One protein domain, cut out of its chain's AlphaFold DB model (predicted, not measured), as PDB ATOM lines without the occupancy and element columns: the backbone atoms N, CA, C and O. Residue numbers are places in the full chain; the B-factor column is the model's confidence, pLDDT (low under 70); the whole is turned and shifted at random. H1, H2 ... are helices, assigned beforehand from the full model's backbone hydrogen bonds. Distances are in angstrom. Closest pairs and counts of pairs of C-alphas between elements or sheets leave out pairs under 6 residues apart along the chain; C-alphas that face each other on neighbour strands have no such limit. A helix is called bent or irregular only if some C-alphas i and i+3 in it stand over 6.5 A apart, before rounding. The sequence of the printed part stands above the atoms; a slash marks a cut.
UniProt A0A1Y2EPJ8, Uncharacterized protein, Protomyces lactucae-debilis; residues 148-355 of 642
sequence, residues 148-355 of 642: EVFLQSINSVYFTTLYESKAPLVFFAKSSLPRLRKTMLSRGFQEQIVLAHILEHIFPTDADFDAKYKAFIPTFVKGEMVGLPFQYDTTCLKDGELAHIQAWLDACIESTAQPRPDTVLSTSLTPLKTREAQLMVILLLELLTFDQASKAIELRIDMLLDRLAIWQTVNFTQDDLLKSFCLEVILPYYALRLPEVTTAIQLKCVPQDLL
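Overview. This is residues 148 to 355 of the 642 residues of an uncharacterized protein of Protomyces lactucae-debilis (UniProt A0A1Y2EPJ8). Helices are bundled round one long kinked helix, H6, which runs through the middle; the hairpin of H1 and H2 packs on one side of it through the end of H1, while H7, H8 and H9 fold back and forth on the other. H5 packs on H1, the arm H4b packs on the beginning of H6, and H10 lies farthest from the middle. The printed part has 208 residues, with ten named helices, H1 to H10 in chain order, and no named strand: the class is all helix. It is compact, with a radius of gyration of the C-alphas of 17.7 A, and spans 50 by 47 by 27 A.

Arrangement. H1, residues 148 to 164, forms a hairpin with H2, residues 169 to 186, at a shallow tilt of 7 degrees; their closest C-alphas, Thr 161 and Phe 172, are 7.3 A apart. H5, residues 241 to 255, touches H1, the same way at a shallow tilt of 22 degrees, with the C-alphas of Tyr 163 and Trp 248 closest at 5.3 A. The hub is H6, residues 261 to 290, which touches six helices and has a kink of 38 degrees near residue 268. It touches H1 at a steep tilt of 44 degrees, closest at the C-alphas of Leu 162 and Glu 276, 6.2 A. H3, residues 191 to 202, only just touches H6, with 3 pairs of C-alphas within 8 A, closest at Leu 195 and Leu 287, 6.5 A. H4, residues 206 to 226, was assigned as one helix by its hydrogen bonds but is bent, C-alphas 214 and 217 being 7.1 A apart; its arms are H4a, residues 206 to 214, and H4b, residues 217 to 226. H4a is close to H6 but not clearly touching, with C-alphas 213 and 273 7.0 A apart, and H4b touches H6 at Lys 222 and Pro 261, their closest C-alphas, 5.5 A. H7, residues 295 to 315, forms a hairpin with H6, closest at the C-alphas of Val 281 and Ile 301, 5.8 A. H8, residues 321 to 334, and H9, residues 339 to 349, form a hairpin at a shallow tilt of 7 degrees, closest at the C-alphas of Lys 323 and Cys 349, 6.2 A. H1, H2, H6, H7, H8 and H9 form a bundle, a set of helices grouped together. H10, residues 352 to 355, and H9 meet only through their link. Every O i to N i+4 pair is within hydrogen-bond range in H1, H3, H4a, H4b, H5, H7 and H9, against 12 of 14 in H2, 23 of 26 in H6 and 7 of 10 in H8; H10 is too short for such a pair.

Along the chain. H1 begins at C-alpha 148, (-4.492, -68.742, -4.666), and is 22.8 A long; H2 is 24.9 A, H6 42.2 A and H7 30.4 A. H6 ends at C-alpha 290, (-0.988, -59.193, 13.811), and H10 at C-alpha 355, (-16.225, -37.792, 23.951).

Size, cuts and confidence. The C-alphas farthest apart, those of Pro 229 and Asp 353, are 53.5 A from each other. The printed part has no cut. The link from H4 to H5, residues 227 to 240, is long; the other links are tight. The mean pLDDT of the printed part is 92.8, and residue 355 is under 70.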
ATOM      1  N   GLU A 148      -3.900 -69.602  -3.640       87.75
ATOM      2  CA  GLU A 148      -4.492 -68.742  -4.666       87.75
ATOM      3  C   GLU A 148      -6.024 -68.777  -4.636       87.75
ATOM      4  O   GLU A 148      -6.663 -67.729  -4.717       87.75
ATOM      5  N   VAL A 149      -6.631 -69.955  -4.449       89.38
ATOM      6  CA  VAL A 149      -8.098 -70.092  -4.350       89.38
ATOM      7  C   VAL A 149      -8.626 -69.363  -3.115       89.38
ATOM      8  O   VAL A 149      -9.649 -68.673  -3.164       89.38
ATOM      9  N   PHE A 150      -7.910 -69.469  -1.995       88.44
ATOM     10  CA  PHE A 150      -8.261 -68.743  -0.778       88.44
ATOM     11  C   PHE A 150      -8.151 -67.224  -0.973       88.44
ATOM     12  O   PHE A 150      -9.036 -66.478  -0.552       88.44
ATOM     13  N   LEU A 151      -7.111 -66.762  -1.660       86.94
ATOM     14  CA  LEU A 151      -6.884 -65.345  -1.934       86.94
ATOM     15  C   LEU A 151      -7.939 -64.768  -2.884       86.94
ATOM     16  O   LEU A 151      -8.497 -63.704  -2.612       86.94
ATOM     17  N   GLN A 152      -8.318 -65.517  -3.921       90.12
ATOM     18  CA  GLN A 152      -9.462 -65.181  -4.772       90.12
ATOM     19  C   GLN A 152     -10.761 -65.078  -3.965       90.12
ATOM     20  O   GLN A 152     -11.573 -64.183  -4.211       90.12
ATOM     21  N   SER A 153     -10.949 -65.938  -2.957       90.81
ATOM     22  CA  SER A 153     -12.097 -65.842  -2.051       90.81
ATOM     23  C   SER A 153     -12.083 -64.542  -1.240       90.81
ATOM     24  O   SER A 153     -13.127 -63.898  -1.116       90.81
ATOM     25  N   ILE A 154     -10.923 -64.104  -0.738       90.69
ATOM     26  CA  ILE A 154     -10.814 -62.818  -0.032       90.69
ATOM     27  C   ILE A 154     -11.140 -61.655  -0.980       90.69
ATOM     28  O   ILE A 154     -11.961 -60.808  -0.619       90.69
ATOM     29  N   ASN A 155     -10.557 -61.638  -2.183       93.00
ATOM     30  CA  ASN A 155     -10.816 -60.608  -3.197       93.00
ATOM     31  C   ASN A 155     -12.304 -60.529  -3.535       93.00
ATOM     32  O   ASN A 155     -12.900 -59.455  -3.485       93.00
ATOM     33  N   SER A 156     -12.935 -61.677  -3.780       94.00
ATOM     34  CA  SER A 156     -14.368 -61.752  -4.056       94.00
ATOM     35  C   SER A 156     -15.199 -61.190  -2.897       94.00
ATOM     36  O   SER A 156     -16.086 -60.367  -3.121       94.00
ATOM     37  N   VAL A 157     -14.895 -61.551  -1.643       94.69
ATOM     38  CA  VAL A 157     -15.616 -61.026  -0.468       94.69
ATOM     39  C   VAL A 157     -15.408 -59.516  -0.313       94.69
ATOM     40  O   VAL A 157     -16.354 -58.802   0.041       94.69
ATOM     41  N   TYR A 158     -14.203 -59.017  -0.587       96.06
ATOM     42  CA  TYR A 158     -13.886 -57.591  -0.567       96.06
ATOM     43  C   TYR A 158     -14.675 -56.826  -1.636       96.06
ATOM     44  O   TYR A 158     -15.441 -55.922  -1.290       96.06
ATOM     45  N   PHE A 159     -14.582 -57.234  -2.904       96.75
ATOM     46  CA  PHE A 159     -15.263 -56.568  -4.017       96.75
ATOM     47  C   PHE A 159     -16.782 -56.675  -3.922       96.75
ATOM     48  O   PHE A 159     -17.469 -55.671  -4.094       96.75
ATOM     49  N   THR A 160     -17.317 -57.825  -3.514       96.62
ATOM     50  CA  THR A 160     -18.755 -57.968  -3.227       96.62
ATOM     51  C   THR A 160     -19.186 -56.981  -2.138       96.62
ATOM     52  O   THR A 160     -20.238 -56.347  -2.227       96.62
ATOM     53  N   THR A 161     -18.367 -56.792  -1.095       96.94
ATOM     54  CA  THR A 161     -18.672 -55.832  -0.022       96.94
ATOM     55  C   THR A 161     -18.595 -54.381  -0.502       96.94
ATOM     56  O   THR A 161     -19.389 -53.546  -0.050       96.94
ATOM     57  N   LEU A 162     -17.652 -54.078  -1.391       97.50
ATOM     58  CA  LEU A 162     -17.421 -52.743  -1.929       97.50
ATOM     59  C   LEU A 162     -18.497 -52.327  -2.944       97.50
ATOM     60  O   LEU A 162     -19.107 -51.272  -2.776       97.50
ATOM     61  N   TYR A 163     -18.725 -53.153  -3.961       97.81
ATOM     62  CA  TYR A 163     -19.497 -52.810  -5.157       97.81
ATOM     63  C   TYR A 163     -20.972 -53.188  -5.063       97.81
ATOM     64  O   TYR A 163     -21.841 -52.409  -5.450       97.81
ATOM     65  N   GLU A 164     -21.269 -54.368  -4.526       94.50
ATOM     66  CA  GLU A 164     -22.622 -54.935  -4.574       94.50
ATOM     67  C   GLU A 164     -23.378 -54.727  -3.260       94.50
ATOM     68  O   GLU A 164     -24.595 -54.514  -3.221       94.50
ATOM     69  N   SER A 165     -22.658 -54.789  -2.141       90.69
ATOM     70  CA  SER A 165     -23.275 -54.813  -0.827       90.69
ATOM     71  C   SER A 165     -23.691 -53.427  -0.354       90.69
ATOM     72  O   SER A 165     -22.872 -52.557  -0.062       90.69
ATOM     73  N   LYS A 166     -24.996 -53.274  -0.118       93.62
ATOM     74  CA  LYS A 166     -25.563 -52.164   0.666       93.62
ATOM     75  C   LYS A 166     -25.453 -52.403   2.176       93.62
ATOM     76  O   LYS A 166     -25.930 -51.588   2.964       93.62
ATOM     77  N   ALA A 167     -24.870 -53.529   2.601       93.38
ATOM     78  CA  ALA A 167     -24.775 -53.859   4.013       93.38
ATOM     79  C   ALA A 167     -23.817 -52.894   4.740       93.38
ATOM     80  O   ALA A 167     -22.791 -52.487   4.177       93.38
ATOM     81  N   PRO A 168     -24.107 -52.558   6.007       95.75
ATOM     82  CA  PRO A 168     -23.172 -51.851   6.872       95.75
ATOM     83  C   PRO A 168     -21.807 -52.547   6.934       95.75
ATOM     84  O   PRO A 168     -21.732 -53.770   7.069       95.75
ATOM     85  N   LEU A 169     -20.719 -51.770   6.922       97.06
ATOM     86  CA  LEU A 169     -19.350 -52.302   7.022       97.06
ATOM     87  C   LEU A 169     -19.080 -53.045   8.341       97.06
ATOM     88  O   LEU A 169     -18.178 -53.875   8.423       97.06
ATOM     89  N   VAL A 170     -19.931 -52.826   9.347       96.81
ATOM     90  CA  VAL A 170     -19.992 -53.612  10.583       96.81
ATOM     91  C   VAL A 170     -20.053 -55.117  10.299       96.81
ATOM     92  O   VAL A 170     -19.409 -55.899  10.994       96.81
ATOM     93  N   PHE A 171     -20.804 -55.541   9.274       96.69
ATOM     94  CA  PHE A 171     -20.893 -56.956   8.914       96.69
ATOM     95  C   PHE A 171     -19.553 -57.489   8.415       96.69
ATOM     96  O   PHE A 171     -19.140 -58.560   8.842       96.69
ATOM     97  N   PHE A 172     -18.833 -56.725   7.597       96.19
ATOM     98  CA  PHE A 172     -17.522 -57.133   7.099       96.19
ATOM     99  C   PHE A 172     -16.528 -57.376   8.246       96.19
ATOM    100  O   PHE A 172     -15.936 -58.455   8.335       96.19
ATOM    101  N   ALA A 173     -16.432 -56.431   9.189       95.94
ATOM    102  CA  ALA A 173     -15.563 -56.558  10.361       95.94
ATOM    103  C   ALA A 173     -15.997 -57.693  11.312       95.94
ATOM    104  O   ALA A 173     -15.163 -58.420  11.850       95.94
ATOM    105  N   LYS A 174     -17.309 -57.875  11.515       95.50
ATOM    106  CA  LYS A 174     -17.857 -58.841  12.482       95.50
ATOM    107  C   LYS A 174     -17.927 -60.275  11.965       95.50
ATOM    108  O   LYS A 174     -17.836 -61.205  12.766       95.50
ATOM    109  N   SER A 175     -18.195 -60.483  10.679       94.25
ATOM    110  CA  SER A 175     -18.489 -61.814  10.138       94.25
ATOM    111  C   SER A 175     -17.502 -62.240   9.064       94.25
ATOM    112  O   SER A 175     -16.962 -63.340   9.180       94.25
ATOM    113  N   SER A 176     -17.230 -61.399   8.068       94.12
ATOM    114  CA  SER A 176     -16.347 -61.762   6.955       94.12
ATOM    115  C   SER A 176     -14.916 -61.992   7.434       94.12
ATOM    116  O   SER A 176     -14.392 -63.092   7.257       94.12
ATOM    117  N   LEU A 177     -14.311 -61.024   8.131       91.88
ATOM    118  CA  LEU A 177     -12.921 -61.150   8.588       91.88
ATOM    119  C   LEU A 177     -12.700 -62.301   9.588       91.88
ATOM    120  O   LEU A 177     -11.748 -63.059   9.407       91.88
ATOM    121  N   PRO A 178     -13.548 -62.524  10.613       92.44
ATOM    122  CA  PRO A 178     -13.378 -63.675  11.501       92.44
ATOM    123  C   PRO A 178     -13.558 -65.024  10.798       92.44
ATOM    124  O   PRO A 178     -12.878 -65.986  11.153       92.44
ATOM    125  N   ARG A 179     -14.449 -65.114   9.798       93.06
ATOM    126  CA  ARG A 179     -14.593 -66.332   8.984       93.06
ATOM    127  C   ARG A 179     -13.347 -66.582   8.152       93.06
ATOM    128  O   ARG A 179     -12.850 -67.699   8.184       93.06
ATOM    129  N   LEU A 180     -12.823 -65.553   7.489       90.06
ATOM    130  CA  LEU A 180     -11.578 -65.649   6.726       90.06
ATOM    131  C   LEU A 180     -10.421 -66.107   7.617       90.06
ATOM    132  O   LEU A 180      -9.760 -67.083   7.276       90.06
ATOM    133  N   ARG A 181     -10.257 -65.511   8.806       88.94
ATOM    134  CA  ARG A 181      -9.264 -65.957   9.801       88.94
ATOM    135  C   ARG A 181      -9.448 -67.416  10.200       88.94
ATOM    136  O   ARG A 181      -8.485 -68.169  10.232       88.94
ATOM    137  N   LYS A 182     -10.681 -67.840  10.487       90.88
ATOM    138  CA  LYS A 182     -10.963 -69.234  10.851       90.88
ATOM    139  C   LYS A 182     -10.610 -70.196   9.713       90.88
ATOM    140  O   LYS A 182      -9.985 -71.218   9.977       90.88
ATOM    141  N   THR A 183     -10.999 -69.872   8.480       89.94
ATOM    142  CA  THR A 183     -10.673 -70.671   7.291       89.94
ATOM    143  C   THR A 183      -9.162 -70.760   7.101       89.94
ATOM    144  O   THR A 183      -8.631 -71.847   6.895       89.94
ATOM    145  N   MET A 184      -8.465 -69.640   7.263       87.06
ATOM    146  CA  MET A 184      -7.013 -69.551   7.162       87.06
ATOM    147  C   MET A 184      -6.307 -70.441   8.195       87.06
ATOM    148  O   MET A 184      -5.497 -71.289   7.825       87.06
ATOM    149  N   LEU A 185      -6.695 -70.328   9.470       87.94
ATOM    150  CA  LEU A 185      -6.162 -71.156  10.557       87.94
ATOM    151  C   LEU A 185      -6.462 -72.642  10.347       87.94
ATOM    152  O   LEU A 185      -5.603 -73.482  10.595       87.94
ATOM    153  N   SER A 186      -7.657 -72.982   9.852       90.50
ATOM    154  CA  SER A 186      -8.016 -74.380   9.573       90.50
ATOM    155  C   SER A 186      -7.195 -75.011   8.448       90.50
ATOM    156  O   SER A 186      -7.092 -76.230   8.396       90.50
ATOM    157  N   ARG A 187      -6.600 -74.190   7.575       89.00
ATOM    158  CA  ARG A 187      -5.728 -74.627   6.476       89.00
ATOM    159  C   ARG A 187      -4.244 -74.596   6.838       89.00
ATOM    160  O   ARG A 187      -3.412 -74.899   5.995       89.00
ATOM    161  N   GLY A 188      -3.903 -74.210   8.070       89.81
ATOM    162  CA  GLY A 188      -2.513 -74.105   8.513       89.81
ATOM    163  C   GLY A 188      -1.734 -72.957   7.864       89.81
ATOM    164  O   GLY A 188      -0.506 -72.939   7.945       89.81
ATOM    165  N   PHE A 189      -2.411 -71.991   7.232       88.25
ATOM    166  CA  PHE A 189      -1.734 -70.817   6.691       88.25
ATOM    167  C   PHE A 189      -1.207 -69.943   7.830       88.25
ATOM    168  O   PHE A 189      -1.940 -69.593   8.758       88.25
ATOM    169  N   GLN A 190       0.069 -69.567   7.738       85.88
ATOM    170  CA  GLN A 190       0.683 -68.620   8.662       85.88
ATOM    171  C   GLN A 190       0.073 -67.231   8.459       85.88
ATOM    172  O   GLN A 190      -0.033 -66.748   7.329       85.88
ATOM    173  N   GLU A 191      -0.287 -66.568   9.557       80.94
ATOM    174  CA  GLU A 191      -0.968 -65.266   9.528       80.94
ATOM    175  C   GLU A 191      -0.157 -64.203   8.771       80.94
ATOM    176  O   GLU A 191      -0.718 -63.404   8.029       80.94
ATOM    177  N   GLN A 192       1.172 -64.256   8.883       75.25
ATOM    178  CA  GLN A 192       2.116 -63.324   8.255       75.25
ATOM    179  C   GLN A 192       2.159 -63.433   6.722       75.25
ATOM    180  O   GLN A 192       2.327 -62.426   6.041       75.25
ATOM    181  N   ILE A 193       1.988 -64.636   6.166       75.25
ATOM    182  CA  ILE A 193       2.010 -64.848   4.708       75.25
ATOM    183  C   ILE A 193       0.760 -64.226   4.088       75.25
ATOM    184  O   ILE A 193       0.827 -63.507   3.093       75.25
ATOM    185  N   VAL A 194      -0.389 -64.447   4.721       72.81
ATOM    186  CA  VAL A 194      -1.652 -63.865   4.261       72.81
ATOM    187  C   VAL A 194      -1.674 -62.357   4.484       72.81
ATOM    188  O   VAL A 194      -2.186 -61.631   3.639       72.81
ATOM    189  N   LEU A 195      -1.075 -61.870   5.572       70.00
ATOM    190  CA  LEU A 195      -0.861 -60.446   5.827       70.00
ATOM    191  C   LEU A 195      -0.106 -59.768   4.672       70.00
ATOM    192  O   LEU A 195      -0.580 -58.760   4.144       70.00
ATOM    193  N   ALA A 196       1.037 -60.335   4.273       71.81
ATOM    194  CA  ALA A 196       1.841 -59.832   3.162       71.81
ATOM    195  C   ALA A 196       1.038 -59.826   1.855       71.81
ATOM    196  O   ALA A 196       0.977 -58.810   1.167       71.81
ATOM    197  N   HIS A 197       0.318 -60.913   1.578       75.81
ATOM    198  CA  HIS A 197      -0.479 -61.009   0.363       75.81
ATOM    199  C   HIS A 197      -1.664 -60.031   0.340       75.81
ATOM    200  O   HIS A 197      -1.942 -59.412  -0.684       75.81
ATOM    201  N   ILE A 198      -2.369 -59.852   1.462       76.94
ATOM    202  CA  ILE A 198      -3.447 -58.862   1.571       76.94
ATOM    203  C   ILE A 198      -2.894 -57.463   1.265       76.94
ATOM    204  O   ILE A 198      -3.504 -56.740   0.476       76.94
ATOM    205  N   LEU A 199      -1.746 -57.098   1.850       74.44
ATOM    206  CA  LEU A 199      -1.071 -55.814   1.615       74.44
ATOM    207  C   LEU A 199      -0.699 -55.585   0.151       74.44
ATOM    208  O   LEU A 199      -0.828 -54.466  -0.334       74.44
ATOM    209  N   GLU A 200      -0.257 -56.626  -0.538       79.69
ATOM    210  CA  GLU A 200       0.224 -56.529  -1.914       79.69
ATOM    211  C   GLU A 200      -0.918 -56.556  -2.947       79.69
ATOM    212  O   GLU A 200      -0.971 -55.742  -3.876       79.69
ATOM    213  N   HIS A 201      -1.891 -57.449  -2.765       81.94
ATOM    214  CA  HIS A 201      -2.877 -57.739  -3.804       81.94
ATOM    215  C   HIS A 201      -4.229 -57.066  -3.593       81.94
ATOM    216  O   HIS A 201      -4.883 -56.739  -4.582       81.94
ATOM    217  N   ILE A 202      -4.644 -56.795  -2.354       86.94
ATOM    218  CA  ILE A 202      -5.948 -56.157  -2.092       86.94
ATOM    219  C   ILE A 202      -5.815 -54.646  -2.050       86.94
ATOM    220  O   ILE A 202      -6.683 -53.936  -2.550       86.94
ATOM    221  N   PHE A 203      -4.737 -54.134  -1.459       89.88
ATOM    222  CA  PHE A 203      -4.582 -52.696  -1.324       89.88
ATOM    223  C   PHE A 203      -4.122 -52.073  -2.645       89.88
ATOM    224  O   PHE A 203      -3.054 -52.414  -3.159       89.88
ATOM    225  N   PRO A 204      -4.891 -51.128  -3.207       93.12
ATOM    226  CA  PRO A 204      -4.366 -50.280  -4.258       93.12
ATOM    227  C   PRO A 204      -3.300 -49.348  -3.674       93.12
ATOM    228  O   PRO A 204      -3.416 -48.859  -2.536       93.12
ATOM    229  N   THR A 205      -2.271 -49.055  -4.470       93.31
ATOM    230  CA  THR A 205      -1.364 -47.956  -4.141       93.31
ATOM    231  C   THR A 205      -2.138 -46.635  -4.145       93.31
ATOM    232  O   THR A 205      -3.256 -46.540  -4.654       93.31
ATOM    233  N   ASP A 206      -1.568 -45.573  -3.572       93.56
ATOM    234  CA  ASP A 206      -2.211 -44.255  -3.634       93.56
ATOM    235  C   ASP A 206      -2.446 -43.757  -5.052       93.56
ATOM    236  O   ASP A 206      -3.463 -43.108  -5.305       93.56
ATOM    237  N   ALA A 207      -1.499 -44.046  -5.942       95.56
ATOM    238  CA  ALA A 207      -1.585 -43.682  -7.341       95.56
ATOM    239  C   ALA A 207      -2.702 -44.475  -8.026       95.56
ATOM    240  O   ALA A 207      -3.543 -43.863  -8.679       95.56
ATOM    241  N   ASP A 208      -2.772 -45.791  -7.799       95.88
ATOM    242  CA  ASP A 208      -3.801 -46.648  -8.401       95.88
ATOM    243  C   ASP A 208      -5.191 -46.294  -7.885       95.88
ATOM    244  O   ASP A 208      -6.128 -46.180  -8.666       95.88
ATOM    245  N   PHE A 209      -5.322 -46.042  -6.580       96.62
ATOM    246  CA  PHE A 209      -6.583 -45.618  -5.978       96.62
ATOM    247  C   PHE A 209      -7.081 -44.309  -6.609       96.62
ATOM    248  O   PHE A 209      -8.254 -44.170  -6.962       96.62
ATOM    249  N   ASP A 210      -6.189 -43.332  -6.787       96.56
ATOM    250  CA  ASP A 210      -6.543 -42.074  -7.436       96.56
ATOM    251  C   ASP A 210      -6.830 -42.253  -8.934       96.56
ATOM    252  O   ASP A 210      -7.813 -41.687  -9.417       96.56
ATOM    253  N   ALA A 211      -6.034 -43.039  -9.661       97.25
ATOM    254  CA  ALA A 211      -6.244 -43.336 -11.078       97.25
ATOM    255  C   ALA A 211      -7.592 -44.037 -11.305       97.25
ATOM    256  O   ALA A 211      -8.381 -43.610 -12.155       97.25
ATOM    257  N   LYS A 212      -7.913 -45.020 -10.462       97.44
ATOM    258  CA  LYS A 212      -9.175 -45.760 -10.460       97.44
ATOM    259  C   LYS A 212     -10.379 -44.827 -10.366       97.44
ATOM    260  O   LYS A 212     -11.272 -44.870 -11.211       97.44
ATOM    261  N   TYR A 213     -10.405 -43.940  -9.370       97.75
ATOM    262  CA  TYR A 213     -11.571 -43.083  -9.130       97.75
ATOM    263  C   TYR A 213     -11.604 -41.792  -9.947       97.75
ATOM    264  O   TYR A 213     -12.691 -41.259 -10.173       97.75
ATOM    265  N   LYS A 214     -10.454 -41.253 -10.364       97.19
ATOM    266  CA  LYS A 214     -10.395 -39.999 -11.135       97.19
ATOM    267  C   LYS A 214     -10.459 -40.232 -12.641       97.19
ATOM    268  O   LYS A 214     -11.016 -39.389 -13.338       97.19
ATOM    269  N   ALA A 215      -9.898 -41.337 -13.131       96.75
ATOM    270  CA  ALA A 215      -9.777 -41.607 -14.560       96.75
ATOM    271  C   ALA A 215     -10.576 -42.843 -14.982       96.75
ATOM    272  O   ALA A 215     -11.483 -42.713 -15.807       96.75
ATOM    273  N   PHE A 216     -10.291 -44.012 -14.399       97.75
ATOM    274  CA  PHE A 216     -10.846 -45.280 -14.877       97.75
ATOM    275  C   PHE A 216     -12.370 -45.345 -14.751       97.75
ATOM    276  O   PHE A 216     -13.054 -45.400 -15.769       97.75
ATOM    277  N   ILE A 217     -12.923 -45.285 -13.531       97.75
ATOM    278  CA  ILE A 217     -14.368 -45.455 -13.306       97.75
ATOM    279  C   ILE A 217     -15.181 -44.399 -14.077       97.75
ATOM    280  O   ILE A 217     -16.132 -44.780 -14.757       97.75
ATOM    281  N   PRO A 218     -14.828 -43.095 -14.064       97.75
ATOM    282  CA  PRO A 218     -15.526 -42.104 -14.882       97.75
ATOM    283  C   PRO A 218     -15.522 -42.409 -16.382       97.75
ATOM    284  O   PRO A 218     -16.539 -42.206 -17.045       97.75
ATOM    285  N   THR A 219     -14.396 -42.886 -16.915       96.81
ATOM    286  CA  THR A 219     -14.266 -43.237 -18.337       96.81
ATOM    287  C   THR A 219     -15.062 -44.495 -18.661       96.81
ATOM    288  O   THR A 219     -15.808 -44.500 -19.636       96.81
ATOM    289  N   PHE A 220     -14.979 -45.513 -17.803       97.00
ATOM    290  CA  PHE A 220     -15.732 -46.759 -17.906       97.00
ATOM    291  C   PHE A 220     -17.243 -46.508 -17.927       97.00
ATOM    292  O   PHE A 220     -17.921 -46.900 -18.870       97.00
ATOM    293  N   VAL A 221     -17.769 -45.754 -16.955       97.00
ATOM    294  CA  VAL A 221     -19.204 -45.424 -16.884       97.00
ATOM    295  C   VAL A 221     -19.672 -44.674 -18.135       97.00
ATOM    296  O   VAL A 221     -20.752 -44.946 -18.652       97.00
ATOM    297  N   LYS A 222     -18.868 -43.735 -18.649       96.50
ATOM    298  CA  LYS A 222     -19.200 -43.006 -19.882       96.50
ATOM    299  C   LYS A 222     -19.162 -43.908 -21.116       96.50
ATOM    300  O   LYS A 222     -20.032 -43.763 -21.967       96.50
ATOM    301  N   GLY A 223     -18.188 -44.810 -21.213       96.06
ATOM    302  CA  GLY A 223     -18.061 -45.750 -22.328       96.06
ATOM    303  C   GLY A 223     -19.229 -46.732 -22.387       96.06
ATOM    304  O   GLY A 223     -19.949 -46.768 -23.388       96.06
ATOM    305  N   GLU A 224     -19.477 -47.435 -21.280       96.31
ATOM    306  CA  GLU A 224     -20.530 -48.450 -21.177       96.31
ATOM    307  C   GLU A 224     -21.926 -47.869 -21.423       96.31
ATOM    308  O   GLU A 224     -22.712 -48.422 -22.190       96.31
ATOM    309  N   MET A 225     -22.240 -46.706 -20.844       95.19
ATOM    310  CA  MET A 225     -23.569 -46.104 -21.003       95.19
ATOM    311  C   MET A 225     -23.831 -45.538 -22.405       95.19
ATOM    312  O   MET A 225     -24.989 -45.366 -22.783       95.19
ATOM    313  N   VAL A 226     -22.783 -45.225 -23.171       95.81
ATOM    314  CA  VAL A 226     -22.910 -44.789 -24.574       95.81
ATOM    315  C   VAL A 226     -22.899 -45.999 -25.524       95.81
ATOM    316  O   VAL A 226     -23.263 -45.863 -26.692       95.81
ATOM    317  N   GLY A 227     -22.549 -47.195 -25.032       93.69
ATOM    318  CA  GLY A 227     -22.469 -48.421 -25.827       93.69
ATOM    319  C   GLY A 227     -21.299 -48.423 -26.811       93.69
ATOM    320  O   GLY A 227     -21.358 -49.094 -27.841       93.69
ATOM    321  N   LEU A 228     -20.257 -47.634 -26.535       90.19
ATOM    322  CA  LEU A 228     -19.066 -47.586 -27.373       90.19
ATOM    323  C   LEU A 228     -18.049 -48.618 -26.877       90.19
ATOM    324  O   LEU A 228     -17.739 -48.624 -25.686       90.19
ATOM    325  N   PRO A 229     -17.494 -49.460 -27.767       86.69
ATOM    326  CA  PRO A 229     -16.424 -50.376 -27.404       86.69
ATOM    327  C   PRO A 229     -15.159 -49.562 -27.118       86.69
ATOM    328  O   PRO A 229     -14.436 -49.168 -28.033       86.69
ATOM    329  N   PHE A 230     -14.912 -49.267 -25.847       85.38
ATOM    330  CA  PHE A 230     -13.684 -48.622 -25.406       85.38
ATOM    331  C   PHE A 230     -12.707 -49.668 -24.885       85.38
ATOM    332  O   PHE A 230     -13.058 -50.546 -24.099       85.38
ATOM    333  N   GLN A 231     -11.453 -49.554 -25.315       91.50
ATOM    334  CA  GLN A 231     -10.357 -50.248 -24.664       91.50
ATOM    335  C   GLN A 231      -9.989 -49.447 -23.417       91.50
ATOM    336  O   GLN A 231      -9.506 -48.318 -23.513       91.50
ATOM    337  N   TYR A 232     -10.286 -50.006 -22.249       91.81
ATOM    338  CA  TYR A 232      -9.979 -49.370 -20.976       91.81
ATOM    339  C   TYR A 232      -8.588 -49.794 -20.506       91.81
ATOM    340  O   TYR A 232      -8.219 -50.962 -20.610       91.81
ATOM    341  N   ASP A 233      -7.830 -48.848 -19.958       94.44
ATOM    342  CA  ASP A 233      -6.597 -49.154 -19.243       94.44
ATOM    343  C   ASP A 233      -6.946 -49.744 -17.870       94.44
ATOM    344  O   ASP A 233      -7.335 -49.023 -16.953       94.44
ATOM    345  N   THR A 234      -6.860 -51.067 -17.738       95.62
ATOM    346  CA  THR A 234      -7.192 -51.790 -16.501       95.62
ATOM    347  C   THR A 234      -6.003 -51.926 -15.551       95.62
ATOM    348  O   THR A 234      -6.102 -52.674 -14.584       95.62
ATOM    349  N   THR A 235      -4.882 -51.235 -15.790       95.25
ATOM    350  CA  THR A 235      -3.665 -51.372 -14.965       95.25
ATOM    351  C   THR A 235      -3.864 -50.974 -13.503       95.25
ATOM    352  O   THR A 235      -3.203 -51.526 -12.628       95.25
ATOM    353  N   CYS A 236      -4.797 -50.062 -13.212       94.94
ATOM    354  CA  CYS A 236      -5.133 -49.666 -11.842       94.94
ATOM    355  C   CYS A 236      -6.164 -50.582 -11.160       94.94
ATOM    356  O   CYS A 236      -6.551 -50.306 -10.022       94.94
ATOM    357  N   LEU A 237      -6.672 -51.605 -11.856       95.69
ATOM    358  CA  LEU A 237      -7.634 -52.563 -11.317       95.69
ATOM    359  C   LEU A 237      -6.954 -53.867 -10.917       95.69
ATOM    360  O   LEU A 237      -5.954 -54.278 -11.502       95.69
ATOM    361  N   LYS A 238      -7.544 -54.546  -9.938       94.06
ATOM    362  CA  LYS A 238      -7.139 -55.897  -9.548       94.06
ATOM    363  C   LYS A 238      -7.870 -56.954 -10.380       94.06
ATOM    364  O   LYS A 238      -8.939 -56.709 -10.948       94.06
ATOM    365  N   ASP A 239      -7.318 -58.163 -10.406       91.81
ATOM    366  CA  ASP A 239      -7.899 -59.283 -11.147       91.81
ATOM    367  C   ASP A 239      -9.336 -59.583 -10.695       91.81
ATOM    368  O   ASP A 239      -9.631 -59.724  -9.506       91.81
ATOM    369  N   GLY A 240     -10.250 -59.674 -11.666       93.69
ATOM    370  CA  GLY A 240     -11.675 -59.941 -11.437       93.69
ATOM    371  C   GLY A 240     -12.502 -58.741 -10.952       93.69
ATOM    372  O   GLY A 240     -13.729 -58.818 -10.937       93.69
ATOM    373  N   GLU A 241     -11.875 -57.611 -10.620       96.44
ATOM    374  CA  GLU A 241     -12.566 -56.425 -10.101       96.44
ATOM    375  C   GLU A 241     -13.532 -55.800 -11.122       96.44
ATOM    376  O   GLU A 241     -14.611 -55.327 -10.758       96.44
ATOM    377  N   LEU A 242     -13.182 -55.851 -12.413       96.44
ATOM    378  CA  LEU A 242     -13.983 -55.275 -13.496       96.44
ATOM    379  C   LEU A 242     -15.421 -55.818 -13.521       96.44
ATOM    380  O   LEU A 242     -16.359 -55.049 -13.724       96.44
ATOM    381  N   ALA A 243     -15.604 -57.116 -13.256       96.81
ATOM    382  CA  ALA A 243     -16.928 -57.736 -13.219       96.81
ATOM    383  C   ALA A 243     -17.809 -57.145 -12.103       96.81
ATOM    384  O   ALA A 243     -18.997 -56.903 -12.305       96.81
ATOM    385  N   HIS A 244     -17.217 -56.841 -10.946       97.62
ATOM    386  CA  HIS A 244     -17.920 -56.206  -9.832       97.62
ATOM    387  C   HIS A 244     -18.217 -54.723 -10.103       97.62
ATOM    388  O   HIS A 244     -19.288 -54.237  -9.736       97.62
ATOM    389  N   ILE A 245     -17.314 -54.006 -10.785       97.62
ATOM    390  CA  ILE A 245     -17.568 -52.628 -11.241       97.62
ATOM    391  C   ILE A 245     -18.750 -52.603 -12.216       97.62
ATOM    392  O   ILE A 245     -19.608 -51.725 -12.110       97.62
ATOM    393  N   GLN A 246     -18.821 -53.568 -13.133       97.25
ATOM    394  CA  GLN A 246     -19.933 -53.686 -14.069       97.25
ATOM    395  C   GLN A 246     -21.255 -53.961 -13.340       97.25
ATOM    396  O   GLN A 246     -22.212 -53.217 -13.529       97.25
ATOM    397  N   ALA A 247     -21.279 -54.921 -12.408       97.12
ATOM    398  CA  ALA A 247     -22.462 -55.195 -11.586       97.12
ATOM    399  C   ALA A 247     -22.912 -53.973 -10.758       97.12
ATOM    400  O   ALA A 247     -24.109 -53.708 -10.611       97.12
ATOM    401  N   TRP A 248     -21.964 -53.190 -10.232       97.88
ATOM    402  CA  TRP A 248     -22.261 -51.927  -9.550       97.88
ATOM    403  C   TRP A 248     -22.876 -50.886 -10.489       97.88
ATOM    404  O   TRP A 248     -23.828 -50.200 -10.101       97.88
ATOM    405  N   LEU A 249     -22.352 -50.760 -11.711       97.62
ATOM    406  CA  LEU A 249     -22.892 -49.847 -12.714       97.62
ATOM    407  C   LEU A 249     -24.319 -50.249 -13.101       97.62
ATOM    408  O   LEU A 249     -25.203 -49.391 -13.090       97.62
ATOM    409  N   ASP A 250     -24.565 -51.535 -13.339       97.12
ATOM    410  CA  ASP A 250     -25.899 -52.064 -13.636       97.12
ATOM    411  C   ASP A 250     -26.888 -51.720 -12.511       97.12
ATOM    412  O   ASP A 250     -27.945 -51.135 -12.756       97.12
ATOM    413  N   ALA A 251     -26.500 -51.936 -11.249       96.94
ATOM    414  CA  ALA A 251     -27.321 -51.566 -10.093       96.94
ATOM    415  C   ALA A 251     -27.567 -50.043  -9.981       96.94
ATOM    416  O   ALA A 251     -28.633 -49.599  -9.528       96.94
ATOM    417  N   CYS A 252     -26.600 -49.212 -10.386       96.69
ATOM    418  CA  CYS A 252     -26.774 -47.759 -10.448       96.69
ATOM    419  C   CYS A 252     -27.764 -47.348 -11.547       96.69
ATOM    420  O   CYS A 252     -28.590 -46.458 -11.325       96.69
ATOM    421  N   ILE A 253     -27.703 -47.999 -12.708       96.31
ATOM    422  CA  ILE A 253     -28.613 -47.760 -13.833       96.31
ATOM    423  C   ILE A 253     -30.037 -48.166 -13.445       96.31
ATOM    424  O   ILE A 253     -30.960 -47.371 -13.612       96.31
ATOM    425  N   GLU A 254     -30.212 -49.346 -12.849       96.38
ATOM    426  CA  GLU A 254     -31.518 -49.847 -12.402       96.38
ATOM    427  C   GLU A 254     -32.171 -48.957 -11.336       96.38
ATOM    428  O   GLU A 254     -33.393 -48.792 -11.309       96.38
ATOM    429  N   SER A 255     -31.370 -48.366 -10.447       95.75
ATOM    430  CA  SER A 255     -31.877 -47.503  -9.371       95.75
ATOM    431  C   SER A 255     -32.159 -46.063  -9.805       95.75
ATOM    432  O   SER A 255     -32.851 -45.336  -9.086       95.75
ATOM    433  N   THR A 256     -31.674 -45.639 -10.975       94.62
ATOM    434  CA  THR A 256     -31.797 -44.258 -11.451       94.62
ATOM    435  C   THR A 256     -32.862 -44.154 -12.540       94.62
ATOM    436  O   THR A 256     -32.697 -44.674 -13.635       94.62
ATOM    437  N   ALA A 257     -33.941 -43.401 -12.290       94.38
ATOM    438  CA  ALA A 257     -35.060 -43.267 -13.235       94.38
ATOM    439  C   ALA A 257     -34.662 -42.705 -14.620       94.38
ATOM    440  O   ALA A 257     -35.320 -42.987 -15.618       94.38
ATOM    441  N   GLN A 258     -33.606 -41.887 -14.679       93.31
ATOM    442  CA  GLN A 258     -32.996 -41.401 -15.917       93.31
ATOM    443  C   GLN A 258     -31.472 -41.514 -15.799       93.31
ATOM    444  O   GLN A 258     -30.825 -40.576 -15.322       93.31
ATOM    445  N   PRO A 259     -30.893 -42.660 -16.184       93.31
ATOM    446  CA  PRO A 259     -29.474 -42.910 -16.009       93.31
ATOM    447  C   PRO A 259     -28.703 -42.068 -17.032       93.31
ATOM    448  O   PRO A 259     -28.631 -42.391 -18.214       93.31
ATOM    449  N   ARG A 260     -28.139 -40.946 -16.578       96.69
ATOM    450  CA  ARG A 260     -27.114 -40.199 -17.319       96.69
ATOM    451  C   ARG A 260     -25.754 -40.461 -16.675       96.69
ATOM    452  O   ARG A 260     -25.707 -40.480 -15.442       96.69
ATOM    453  N   PRO A 261     -24.665 -40.580 -17.455       96.69
ATOM    454  CA  PRO A 261     -23.334 -40.847 -16.908       96.69
ATOM    455  C   PRO A 261     -22.944 -39.855 -15.811       96.69
ATOM    456  O   PRO A 261     -22.531 -40.254 -14.728       96.69
ATOM    457  N   ASP A 262     -23.173 -38.560 -16.041       97.00
ATOM    458  CA  ASP A 262     -22.818 -37.522 -15.069       97.00
ATOM    459  C   ASP A 262     -23.661 -37.597 -13.788       97.00
ATOM    460  O   ASP A 262     -23.157 -37.336 -12.695       97.00
ATOM    461  N   THR A 263     -24.931 -38.004 -13.890       96.19
ATOM    462  CA  THR A 263     -25.807 -38.202 -12.723       96.19
ATOM    463  C   THR A 263     -25.352 -39.405 -11.902       96.19
ATOM    464  O   THR A 263     -25.266 -39.312 -10.677       96.19
ATOM    465  N   VAL A 264     -25.016 -40.519 -12.563       96.50
ATOM    466  CA  VAL A 264     -24.511 -41.731 -11.900       96.50
ATOM    467  C   VAL A 264     -23.183 -41.434 -11.205       96.50
ATOM    468  O   VAL A 264     -23.020 -41.742 -10.026       96.50
ATOM    469  N   LEU A 265     -22.254 -40.766 -11.895       96.50
ATOM    470  CA  LEU A 265     -20.949 -40.415 -11.337       96.50
ATOM    471  C   LEU A 265     -21.069 -39.448 -10.157       96.50
ATOM    472  O   LEU A 265     -20.475 -39.691  -9.111       96.50
ATOM    473  N   SER A 266     -21.860 -38.383 -10.277       94.75
ATOM    474  CA  SER A 266     -22.021 -37.413  -9.183       94.75
ATOM    475  C   SER A 266     -22.709 -38.003  -7.946       94.75
ATOM    476  O   SER A 266     -22.372 -37.621  -6.827       94.75
ATOM    477  N   THR A 267     -23.630 -38.953  -8.129       94.75
ATOM    478  CA  THR A 267     -24.411 -39.529  -7.022       94.75
ATOM    479  C   THR A 267     -23.707 -40.721  -6.369       94.75
ATOM    480  O   THR A 267     -23.701 -40.835  -5.144       94.75
ATOM    481  N   SER A 268     -23.099 -41.606  -7.163       96.00
ATOM    482  CA  SER A 268     -22.656 -42.928  -6.695       96.00
ATOM    483  C   SER A 268     -21.140 -43.057  -6.533       96.00
ATOM    484  O   SER A 268     -20.689 -43.887  -5.741       96.00
ATOM    485  N   LEU A 269     -20.336 -42.237  -7.221       96.31
ATOM    486  CA  LEU A 269     -18.873 -42.377  -7.194       96.31
ATOM    487  C   LEU A 269     -18.285 -42.024  -5.825       96.31
ATOM    488  O   LEU A 269     -17.427 -42.735  -5.305       96.31
ATOM    489  N   THR A 270     -18.751 -40.932  -5.221       95.56
ATOM    490  CA  THR A 270     -18.215 -40.459  -3.942       95.56
ATOM    491  C   THR A 270     -18.536 -41.396  -2.771       95.56
ATOM    492  O   THR A 270     -17.619 -41.691  -1.994       95.56
ATOM    493  N   PRO A 271     -19.767 -41.934  -2.636       95.50
ATOM    494  CA  PRO A 271     -20.053 -42.995  -1.674       95.50
ATOM    495  C   PRO A 271     -19.190 -44.242  -1.883       95.50
ATOM    496  O   PRO A 271     -18.662 -44.773  -0.909       95.50
ATOM    497  N   LEU A 272     -18.994 -44.674  -3.134       97.44
ATOM    498  CA  LEU A 272     -18.166 -45.837  -3.460       97.44
ATOM    499  C   LEU A 272     -16.706 -45.624  -3.031       97.44
ATOM    500  O   LEU A 272     -16.137 -46.458  -2.333       97.44
ATOM    501  N   LYS A 273     -16.130 -44.467  -3.372       97.19
ATOM    502  CA  LYS A 273     -14.765 -44.076  -2.988       97.19
ATOM    503  C   LYS A 273     -14.572 -44.010  -1.473       97.19
ATOM    504  O   LYS A 273     -13.577 -44.491  -0.935       97.19
ATOM    505  N   THR A 274     -15.538 -43.414  -0.776       96.62
ATOM    506  CA  THR A 274     -15.537 -43.318   0.691       96.62
ATOM    507  C   THR A 274     -15.598 -44.711   1.315       96.62
ATOM    508  O   THR A 274     -14.852 -45.008   2.247       96.62
ATOM    509  N   ARG A 275     -16.446 -45.586   0.767       97.44
ATOM    510  CA  ARG A 275     -16.609 -46.967   1.226       97.44
ATOM    511  C   ARG A 275     -15.341 -47.799   1.036       97.44
ATOM    512  O   ARG A 275     -14.989 -48.538   1.951       97.44
ATOM    513  N   GLU A 276     -14.637 -47.663  -0.090       97.75
ATOM    514  CA  GLU A 276     -13.363 -48.369  -0.301       97.75
ATOM    515  C   GLU A 276     -12.303 -47.924   0.708       97.75
ATOM    516  O   GLU A 276     -11.689 -48.763   1.364       97.75
ATOM    517  N   ALA A 277     -12.155 -46.615   0.932       97.56
ATOM    518  CA  ALA A 277     -11.218 -46.104   1.933       97.56
ATOM    519  C   ALA A 277     -11.561 -46.584   3.358       97.56
ATOM    520  O   ALA A 277     -10.664 -46.941   4.121       97.56
ATOM    521  N   GLN A 278     -12.847 -46.659   3.717       97.50
ATOM    522  CA  GLN A 278     -13.280 -47.245   4.991       97.50
ATOM    523  C   GLN A 278     -12.930 -48.737   5.087       97.50
ATOM    524  O   GLN A 278     -12.410 -49.176   6.112       97.50
ATOM    525  N   LEU A 279     -13.169 -49.518   4.029       97.31
ATOM    526  CA  LEU A 279     -12.774 -50.929   3.967       97.31
ATOM    527  C   LEU A 279     -11.257 -51.104   4.102       97.31
ATOM    528  O   LEU A 279     -10.814 -51.970   4.856       97.31
ATOM    529  N   MET A 280     -10.468 -50.254   3.440       96.50
ATOM    530  CA  MET A 280      -9.012 -50.230   3.581       96.50
ATOM    531  C   MET A 280      -8.598 -49.956   5.032       96.50
ATOM    532  O   MET A 280      -7.749 -50.669   5.555       96.50
ATOM    533  N   VAL A 281      -9.227 -48.995   5.724       97.25
ATOM    534  CA  VAL A 281      -8.957 -48.741   7.154       97.25
ATOM    535  C   VAL A 281      -9.283 -49.966   8.015       97.25
ATOM    536  O   VAL A 281      -8.478 -50.318   8.874       97.25
ATOM    537  N   ILE A 282     -10.414 -50.648   7.784       96.75
ATOM    538  CA  ILE A 282     -10.761 -51.884   8.516       96.75
ATOM    539  C   ILE A 282      -9.684 -52.950   8.305       96.75
ATOM    540  O   ILE A 282      -9.244 -53.575   9.269       96.75
ATOM    541  N   LEU A 283      -9.264 -53.162   7.055       94.44
ATOM    542  CA  LEU A 283      -8.231 -54.139   6.740       94.44
ATOM    543  C   LEU A 283      -6.910 -53.771   7.424       94.44
ATOM    544  O   LEU A 283      -6.378 -54.616   8.128       94.44
ATOM    545  N   LEU A 284      -6.427 -52.526   7.319       94.94
ATOM    546  CA  LEU A 284      -5.180 -52.079   7.967       94.94
ATOM    547  C   LEU A 284      -5.234 -52.209   9.495       94.94
ATOM    548  O   LEU A 284      -4.246 -52.591  10.117       94.94
ATOM    549  N   LEU A 285      -6.388 -51.939  10.110       95.75
ATOM    550  CA  LEU A 285      -6.590 -52.199  11.534       95.75
ATOM    551  C   LEU A 285      -6.512 -53.696  11.841       95.75
ATOM    552  O   LEU A 285      -5.904 -54.075  12.832       95.75
ATOM    553  N   GLU A 286      -7.083 -54.563  11.003       93.44
ATOM    554  CA  GLU A 286      -6.912 -56.009  11.166       93.44
ATOM    555  C   GLU A 286      -5.438 -56.413  11.014       93.44
ATOM    556  O   GLU A 286      -4.948 -57.204  11.814       93.44
ATOM    557  N   LEU A 287      -4.702 -55.814  10.077       91.56
ATOM    558  CA  LEU A 287      -3.270 -56.054   9.895       91.56
ATOM    559  C   LEU A 287      -2.444 -55.671  11.133       91.56
ATOM    560  O   LEU A 287      -1.629 -56.467  11.596       91.56
ATOM    561  N   LEU A 288      -2.713 -54.507  11.733       92.94
ATOM    562  CA  LEU A 288      -2.063 -54.078  12.980       92.94
ATOM    563  C   LEU A 288      -2.336 -55.015  14.154       92.94
ATOM    564  O   LEU A 288      -1.569 -55.044  15.111       92.94
ATOM    565  N   THR A 289      -3.416 -55.797  14.118       92.50
ATOM    566  CA  THR A 289      -3.649 -56.776  15.187       92.50
ATOM    567  C   THR A 289      -2.661 -57.940  15.144       92.50
ATOM    568  O   THR A 289      -2.468 -58.574  16.181       92.50
ATOM    569  N   PHE A 290      -2.047 -58.198  13.984       88.88
ATOM    570  CA  PHE A 290      -0.988 -59.193  13.811       88.88
ATOM    571  C   PHE A 290       0.396 -58.585  14.049       88.88
ATOM    572  O   PHE A 290       1.215 -59.189  14.737       88.88
ATOM    573  N   ASP A 291       0.638 -57.379  13.528       87.38
ATOM    574  CA  ASP A 291       1.890 -56.640  13.712       87.38
ATOM    575  C   ASP A 291       1.630 -55.257  14.324       87.38
ATOM    576  O   ASP A 291       1.511 -54.243  13.633       87.38
ATOM    577  N   GLN A 292       1.549 -55.221  15.656       83.50
ATOM    578  CA  GLN A 292       1.266 -53.996  16.411       83.50
ATOM    579  C   GLN A 292       2.389 -52.951  16.315       83.50
ATOM    580  O   GLN A 292       2.189 -51.817  16.734       83.50
ATOM    581  N   ALA A 293       3.568 -53.307  15.795       80.69
ATOM    582  CA  ALA A 293       4.720 -52.408  15.738       80.69
ATOM    583  C   ALA A 293       4.857 -51.673  14.391       80.69
ATOM    584  O   ALA A 293       5.768 -50.851  14.224       80.69
ATOM    585  N   SER A 294       3.975 -51.941  13.423       91.31
ATOM    586  CA  SER A 294       4.113 -51.407  12.069       91.31
ATOM    587  C   SER A 294       3.666 -49.947  11.946       91.31
ATOM    588  O   SER A 294       2.541 -49.628  11.552       91.31
ATOM    589  N   LYS A 295       4.602 -49.023  12.193       93.19
ATOM    590  CA  LYS A 295       4.399 -47.573  11.993       93.19
ATOM    591  C   LYS A 295       3.990 -47.201  10.566       93.19
ATOM    592  O   LYS A 295       3.323 -46.192  10.359       93.19
ATOM    593  N   ALA A 296       4.403 -47.993   9.575       91.75
ATOM    594  CA  ALA A 296       4.017 -47.773   8.185       91.75
ATOM    595  C   ALA A 296       2.502 -47.953   7.993       91.75
ATOM    596  O   ALA A 296       1.869 -47.150   7.306       91.75
ATOM    597  N   ILE A 297       1.913 -48.959   8.649       92.94
ATOM    598  CA  ILE A 297       0.469 -49.205   8.611       92.94
ATOM    599  C   ILE A 297      -0.282 -48.108   9.374       92.94
ATOM    600  O   ILE A 297      -1.286 -47.604   8.872       92.94
ATOM    601  N   GLU A 298       0.218 -47.673  10.535       95.12
ATOM    602  CA  GLU A 298      -0.374 -46.551  11.283       95.12
ATOM    603  C   GLU A 298      -0.406 -45.259  10.454       95.12
ATOM    604  O   GLU A 298      -1.463 -44.646  10.308       95.12
ATOM    605  N   LEU A 299       0.720 -44.896   9.829       95.38
ATOM    606  CA  LEU A 299       0.805 -43.725   8.953       95.38
ATOM    607  C   LEU A 299      -0.188 -43.829   7.787       95.38
ATOM    608  O   LEU A 299      -0.823 -42.845   7.402       95.38
ATOM    609  N   ARG A 300      -0.349 -45.034   7.232       95.06
ATOM    610  CA  ARG A 300      -1.297 -45.293   6.148       95.06
ATOM    611  C   ARG A 300      -2.745 -45.100   6.593       95.06
ATOM    612  O   ARG A 300      -3.523 -44.489   5.858       95.06
ATOM    613  N   ILE A 301      -3.100 -45.588   7.782       96.88
ATOM    614  CA  ILE A 301      -4.418 -45.360   8.389       96.88
ATOM    615  C   ILE A 301      -4.648 -43.861   8.568       96.88
ATOM    616  O   ILE A 301      -5.697 -43.356   8.164       96.88
ATOM    617  N   ASP A 302      -3.662 -43.141   9.100       96.75
ATOM    618  CA  ASP A 302      -3.752 -41.700   9.314       96.75
ATOM    619  C   ASP A 302      -4.046 -40.932   8.022       96.75
ATOM    620  O   ASP A 302      -4.966 -40.109   8.001       96.75
ATOM    621  N   MET A 303      -3.328 -41.249   6.940       96.56
ATOM    622  CA  MET A 303      -3.541 -40.648   5.620       96.56
ATOM    623  C   MET A 303      -4.940 -40.937   5.058       96.56
ATOM    624  O   MET A 303      -5.563 -40.056   4.459       96.56
ATOM    625  N   LEU A 304      -5.446 -42.163   5.223       96.94
ATOM    626  CA  LEU A 304      -6.792 -42.525   4.768       96.94
ATOM    627  C   LEU A 304      -7.874 -41.799   5.572       96.94
ATOM    628  O   LEU A 304      -8.854 -41.339   4.988       96.94
ATOM    629  N   LEU A 305      -7.688 -41.643   6.885       97.25
ATOM    630  CA  LEU A 305      -8.604 -40.878   7.731       97.25
ATOM    631  C   LEU A 305      -8.610 -39.391   7.367       97.25
ATOM    632  O   LEU A 305      -9.687 -38.801   7.291       97.25
ATOM    633  N   ASP A 306      -7.450 -38.806   7.056       96.31
ATOM    634  CA  ASP A 306      -7.371 -37.423   6.565       96.31
ATOM    635  C   ASP A 306      -8.128 -37.259   5.242       96.31
ATOM    636  O   ASP A 306      -8.907 -36.319   5.073       96.31
ATOM    637  N   ARG A 307      -7.977 -38.210   4.310       96.44
ATOM    638  CA  ARG A 307      -8.737 -38.213   3.049       96.44
ATOM    639  C   ARG A 307     -10.242 -38.323   3.276       96.44
ATOM    640  O   ARG A 307     -10.994 -37.575   2.654       96.44
ATOM    641  N   LEU A 308     -10.675 -39.219   4.163       96.50
ATOM    642  CA  LEU A 308     -12.086 -39.379   4.521       96.50
ATOM    643  C   LEU A 308     -12.656 -38.091   5.126       96.50
ATOM    644  O   LEU A 308     -13.729 -37.651   4.713       96.50
ATOM    645  N   ALA A 309     -11.919 -37.452   6.038       95.25
ATOM    646  CA  ALA A 309     -12.310 -36.178   6.630       95.25
ATOM    647  C   ALA A 309     -12.438 -35.080   5.560       95.25
ATOM    648  O   ALA A 309     -13.458 -34.392   5.500       95.25
ATOM    649  N   ILE A 310     -11.458 -34.962   4.654       95.12
ATOM    650  CA  ILE A 310     -11.503 -33.999   3.544       95.12
ATOM    651  C   ILE A 310     -12.723 -34.260   2.653       95.12
ATOM    652  O   ILE A 310     -13.488 -33.333   2.384       95.12
ATOM    653  N   TRP A 311     -12.968 -35.499   2.218       94.69
ATOM    654  CA  TRP A 311     -14.133 -35.792   1.372       94.69
ATOM    655  C   TRP A 311     -15.446 -35.485   2.077       94.69
ATOM    656  O   TRP A 311     -16.349 -34.923   1.461       94.69
ATOM    657  N   GLN A 312     -15.553 -35.778   3.368       93.38
ATOM    658  CA  GLN A 312     -16.741 -35.421   4.127       93.38
ATOM    659  C   GLN A 312     -16.958 -33.903   4.176       93.38
ATOM    660  O   GLN A 312     -18.082 -33.446   3.968       93.38
ATOM    661  N   THR A 313     -15.896 -33.113   4.382       93.12
ATOM    662  CA  THR A 313     -16.012 -31.644   4.373       93.12
ATOM    663  C   THR A 313     -16.438 -31.090   3.014       93.12
ATOM    664  O   THR A 313     -17.194 -30.126   2.967       93.12
ATOM    665  N   VAL A 314     -16.010 -31.718   1.914       93.19
ATOM    666  CA  VAL A 314     -16.349 -31.285   0.549       93.19
ATOM    667  C   VAL A 314     -17.790 -31.641   0.172       93.19
ATOM    668  O   VAL A 314     -18.433 -30.881  -0.547       93.19
ATOM    669  N   ASN A 315     -18.320 -32.768   0.655       87.88
ATOM    670  CA  ASN A 315     -19.654 -33.233   0.257       87.88
ATOM    671  C   ASN A 315     -20.810 -32.599   1.045       87.88
ATOM    672  O   ASN A 315     -21.962 -32.863   0.708       87.88
ATOM    673  N   PHE A 316     -20.532 -31.787   2.075       80.44
ATOM    674  CA  PHE A 316     -21.521 -31.083   2.914       80.44
ATOM    675  C   PHE A 316     -22.749 -31.928   3.311       80.44
ATOM    676  O   PHE A 316     -23.859 -31.409   3.456       80.44
ATOM    677  N   THR A 317     -22.578 -33.241   3.479       77.56
ATOM    678  CA  THR A 317     -23.672 -34.128   3.873       77.56
ATOM    679  C   THR A 317     -24.050 -33.849   5.324       77.56
ATOM    680  O   THR A 317     -23.187 -33.562   6.151       77.56
ATOM    681  N   GLN A 318     -25.346 -33.922   5.644       73.31
ATOM    682  CA  GLN A 318     -25.836 -33.627   6.998       73.31
ATOM    683  C   GLN A 318     -25.341 -34.632   8.049       73.31
ATOM    684  O   GLN A 318     -25.254 -34.280   9.224       73.31
ATOM    685  N   ASP A 319     -24.973 -35.842   7.620       87.44
ATOM    686  CA  ASP A 319     -24.500 -36.900   8.503       87.44
ATOM    687  C   ASP A 319     -22.973 -37.012   8.486       87.44
ATOM    688  O   ASP A 319     -22.324 -37.046   7.436       87.44
ATOM    689  N   ASP A 320     -22.408 -37.096   9.688       91.19
ATOM    690  CA  ASP A 320     -20.981 -37.272   9.927       91.19
ATOM    691  C   ASP A 320     -20.597 -38.748   9.721       91.19
ATOM    692  O   ASP A 320     -20.547 -39.540  10.666       91.19
ATOM    693  N   LEU A 321     -20.426 -39.134   8.451       93.06
ATOM    694  CA  LEU A 321     -20.159 -40.516   8.030       93.06
ATOM    695  C   LEU A 321     -18.852 -41.075   8.608       93.06
ATOM    696  O   LEU A 321     -18.771 -42.267   8.903       93.06
ATOM    697  N   LEU A 322     -17.823 -40.240   8.773       95.50
ATOM    698  CA  LEU A 322     -16.573 -40.655   9.404       95.50
ATOM    699  C   LEU A 322     -16.794 -40.949  10.886       95.50
ATOM    700  O   LEU A 322     -16.359 -41.988  11.384       95.50
ATOM    701  N   LYS A 323     -17.526 -40.084  11.590       94.62
ATOM    702  CA  LYS A 323     -17.864 -40.315  12.995       94.62
ATOM    703  C   LYS A 323     -18.725 -41.562  13.186       94.62
ATOM    704  O   LYS A 323     -18.443 -42.329  14.109       94.62
ATOM    705  N   SER A 324     -19.751 -41.787  12.360       95.12
ATOM    706  CA  SER A 324     -20.568 -43.007  12.461       95.12
ATOM    707  C   SER A 324     -19.719 -44.252  12.207       95.12
ATOM    708  O   SER A 324     -19.778 -45.198  12.986       95.12
ATOM    709  N   PHE A 325     -18.828 -44.211  11.216       97.25
ATOM    710  CA  PHE A 325     -17.862 -45.276  10.962       97.25
ATOM    711  C   PHE A 325     -16.948 -45.551  12.172       97.25
ATOM    712  O   PHE A 325     -16.794 -46.706  12.582       97.25
ATOM    713  N   CYS A 326     -16.401 -44.514  12.813       97.00
ATOM    714  CA  CYS A 326     -15.583 -44.670  14.018       97.00
ATOM    715  C   CYS A 326     -16.371 -45.274  15.194       97.00
ATOM    716  O   CYS A 326     -15.863 -46.163  15.883       97.00
ATOM    717  N   LEU A 327     -17.604 -44.811  15.423       95.69
ATOM    718  CA  LEU A 327     -18.443 -45.240  16.548       95.69
ATOM    719  C   LEU A 327     -19.039 -46.641  16.357       95.69
ATOM    720  O   LEU A 327     -19.152 -47.388  17.327       95.69
ATOM    721  N   GLU A 328     -19.426 -47.001  15.135       96.56
ATOM    722  CA  GLU A 328     -20.131 -48.255  14.851       96.56
ATOM    723  C   GLU A 328     -19.195 -49.395  14.443       96.56
ATOM    724  O   GLU A 328     -19.505 -50.561  14.699       96.56
ATOM    725  N   VAL A 329     -18.051 -49.082  13.821       97.50
ATOM    726  CA  VAL A 329     -17.119 -50.087  13.284       97.50
ATOM    727  C   VAL A 329     -15.789 -50.087  14.028       97.50
ATOM    728  O   VAL A 329     -15.355 -51.132  14.501       97.50
ATOM    729  N   ILE A 330     -15.113 -48.948  14.168       97.69
ATOM    730  CA  ILE A 330     -13.752 -48.967  14.731       97.69
ATOM    731  C   ILE A 330     -13.790 -49.289  16.229       97.69
ATOM    732  O   ILE A 330     -13.191 -50.270  16.673       97.69
ATOM    733  N   LEU A 331     -14.526 -48.507  17.019       96.31
ATOM    734  CA  LEU A 331     -14.519 -48.655  18.476       96.31
ATOM    735  C   LEU A 331     -15.039 -50.021  18.958       96.31
ATOM    736  O   LEU A 331     -14.345 -50.648  19.760       96.31
ATOM    737  N   PRO A 332     -16.184 -50.550  18.482       97.62
ATOM    738  CA  PRO A 332     -16.724 -51.790  19.037       97.62
ATOM    739  C   PRO A 332     -15.870 -53.024  18.732       97.62
ATOM    740  O   PRO A 332     -15.889 -53.979  19.509       97.62
ATOM    741  N   TYR A 333     -15.138 -53.022  17.614       97.12
ATOM    742  CA  TYR A 333     -14.421 -54.205  17.129       97.12
ATOM    743  C   TYR A 333     -12.905 -54.132  17.337       97.12
ATOM    744  O   TYR A 333     -12.269 -55.178  17.479       97.12
ATOM    745  N   TYR A 334     -12.328 -52.928  17.412       97.31
ATOM    746  CA  TYR A 334     -10.876 -52.745  17.483       97.31
ATOM    747  C   TYR A 334     -10.387 -52.105  18.784       97.31
ATOM    748  O   TYR A 334      -9.223 -52.304  19.115       97.31
ATOM    749  N   ALA A 335     -11.229 -51.435  19.584       97.00
ATOM    750  CA  ALA A 335     -10.746 -50.738  20.788       97.00
ATOM    751  C   ALA A 335     -10.127 -51.667  21.843       97.00
ATOM    752  O   ALA A 335      -9.204 -51.278  22.551       97.00
ATOM    753  N   LEU A 336     -10.600 -52.914  21.926       96.88
ATOM    754  CA  LEU A 336     -10.030 -53.909  22.838       96.88
ATOM    755  C   LEU A 336      -8.688 -54.468  22.336       96.88
ATOM    756  O   LEU A 336      -7.849 -54.846  23.147       96.88
ATOM    757  N   ARG A 337      -8.504 -54.559  21.012       95.88
ATOM    758  CA  ARG A 337      -7.315 -55.166  20.384       95.88
ATOM    759  C   ARG A 337      -6.204 -54.146  20.137       95.88
ATOM    760  O   ARG A 337      -5.041 -54.509  20.204       95.88
ATOM    761  N   LEU A 338      -6.573 -52.899  19.846       96.69
ATOM    762  CA  LEU A 338      -5.685 -51.799  19.468       96.69
ATOM    763  C   LEU A 338      -6.079 -50.511  20.220       96.69
ATOM    764  O   LEU A 338      -6.516 -49.535  19.600       96.69
ATOM    765  N   PRO A 339      -5.990 -50.484  21.562       96.69
ATOM    766  CA  PRO A 339      -6.491 -49.364  22.361       96.69
ATOM    767  C   PRO A 339      -5.786 -48.039  22.044       96.69
ATOM    768  O   PRO A 339      -6.438 -47.000  21.979       96.69
ATOM    769  N   GLU A 340      -4.476 -48.063  21.798       96.88
ATOM    770  CA  GLU A 340      -3.687 -46.858  21.507       96.88
ATOM    771  C   GLU A 340      -4.083 -46.247  20.157       96.88
ATOM    772  O   GLU A 340      -4.488 -45.084  20.094       96.88
ATOM    773  N   VAL A 341      -4.085 -47.065  19.099       96.69
ATOM    774  CA  VAL A 341      -4.471 -46.656  17.739       96.69
ATOM    775  C   VAL A 341      -5.920 -46.170  17.709       96.69
ATOM    776  O   VAL A 341      -6.209 -45.097  17.187       96.69
ATOM    777  N   THR A 342      -6.855 -46.906  18.312       97.12
ATOM    778  CA  THR A 342      -8.270 -46.495  18.324       97.12
ATOM    779  C   THR A 342      -8.519 -45.223  19.128       97.12
ATOM    780  O   THR A 342      -9.367 -44.427  18.725       97.12
ATOM    781  N   THR A 343      -7.762 -44.977  20.202       96.12
ATOM    782  CA  THR A 343      -7.812 -43.705  20.938       96.12
ATOM    783  C   THR A 343      -7.298 -42.553  20.073       96.12
ATOM    784  O   THR A 343      -7.932 -41.499  20.029       96.12
ATOM    785  N   ALA A 344      -6.202 -42.748  19.331       96.38
ATOM    786  CA  ALA A 344      -5.686 -41.744  18.399       96.38
ATOM    787  C   ALA A 344      -6.703 -41.419  17.288       96.38
ATOM    788  O   ALA A 344      -7.006 -40.249  17.048       96.38
ATOM    789  N   ILE A 345      -7.315 -42.447  16.691       96.75
ATOM    790  CA  ILE A 345      -8.392 -42.289  15.699       96.75
ATOM    791  C   ILE A 345      -9.580 -41.538  16.306       96.75
ATOM    792  O   ILE A 345     -10.129 -40.631  15.684       96.75
ATOM    793  N   GLN A 346      -9.979 -41.886  17.529       94.81
ATOM    794  CA  GLN A 346     -11.092 -41.239  18.214       94.81
ATOM    795  C   GLN A 346     -10.812 -39.753  18.470       94.81
ATOM    796  O   GLN A 346     -11.689 -38.930  18.222       94.81
ATOM    797  N   LEU A 347      -9.599 -39.398  18.901       94.44
ATOM    798  CA  LEU A 347      -9.186 -38.006  19.108       94.44
ATOM    799  C   LEU A 347      -9.148 -37.198  17.803       94.44
ATOM    800  O   LEU A 347      -9.431 -36.001  17.827       94.44
ATOM    801  N   LYS A 348      -8.800 -37.842  16.684       94.12
ATOM    802  CA  LYS A 348      -8.693 -37.208  15.364       94.12
ATOM    803  C   LYS A 348     -10.057 -37.016  14.696       94.12
ATOM    804  O   LYS A 348     -10.328 -35.956  14.140       94.12
ATOM    805  N   CYS A 349     -10.913 -38.034  14.757       93.56
ATOM    806  CA  CYS A 349     -12.154 -38.091  13.983       93.56
ATOM    807  C   CYS A 349     -13.399 -37.683  14.775       93.56
ATOM    808  O   CYS A 349     -14.412 -37.331  14.173       93.56
ATOM    809  N   VAL A 350     -13.371 -37.755  16.110       88.25
ATOM    810  CA  VAL A 350     -14.535 -37.445  16.946       88.25
ATOM    811  C   VAL A 350     -14.256 -36.167  17.736       88.25
ATOM    812  O   VAL A 350     -13.349 -36.155  18.569       88.25
ATOM    813  N   PRO A 351     -15.039 -35.090  17.529       85.69
ATOM    814  CA  PRO A 351     -14.900 -33.872  18.320       85.69
ATOM    815  C   PRO A 351     -14.931 -34.186  19.819       85.69
ATOM    816  O   PRO A 351     -15.821 -34.904  20.284       85.69
ATOM    817  N   GLN A 352     -13.978 -33.637  20.578       82.94
ATOM    818  CA  GLN A 352     -13.828 -33.936  22.009       82.94
ATOM    819  C   GLN A 352     -15.096 -33.642  22.822       82.94
ATOM    820  O   GLN A 352     -15.387 -34.355  23.781       82.94
ATOM    821  N   ASP A 353     -15.904 -32.677  22.382       80.69
ATOM    822  CA  ASP A 353     -17.195 -32.331  22.989       80.69
ATOM    823  C   ASP A 353     -18.167 -33.521  23.060       80.69
ATOM    824  O   ASP A 353     -19.032 -33.575  23.930       80.69
ATOM    825  N   LEU A 354     -18.028 -34.492  22.154       74.31
ATOM    826  CA  LEU A 354     -18.859 -35.697  22.096       74.31
ATOM    827  C   LEU A 354     -18.250 -36.874  22.866       74.31
ATOM    828  O   LEU A 354     -18.956 -37.828  23.189       74.31
ATOM    829  N   LEU A 355     -16.948 -36.811  23.142       68.81
ATOM    830  CA  LEU A 355     -16.225 -37.792  23.951       68.81
ATOM    831  C   LEU A 355     -16.385 -37.515  25.442       68.81
ATOM    832  O   LEU A 355     -16.357 -38.443  26.250       68.81
TER     833      LEU A 355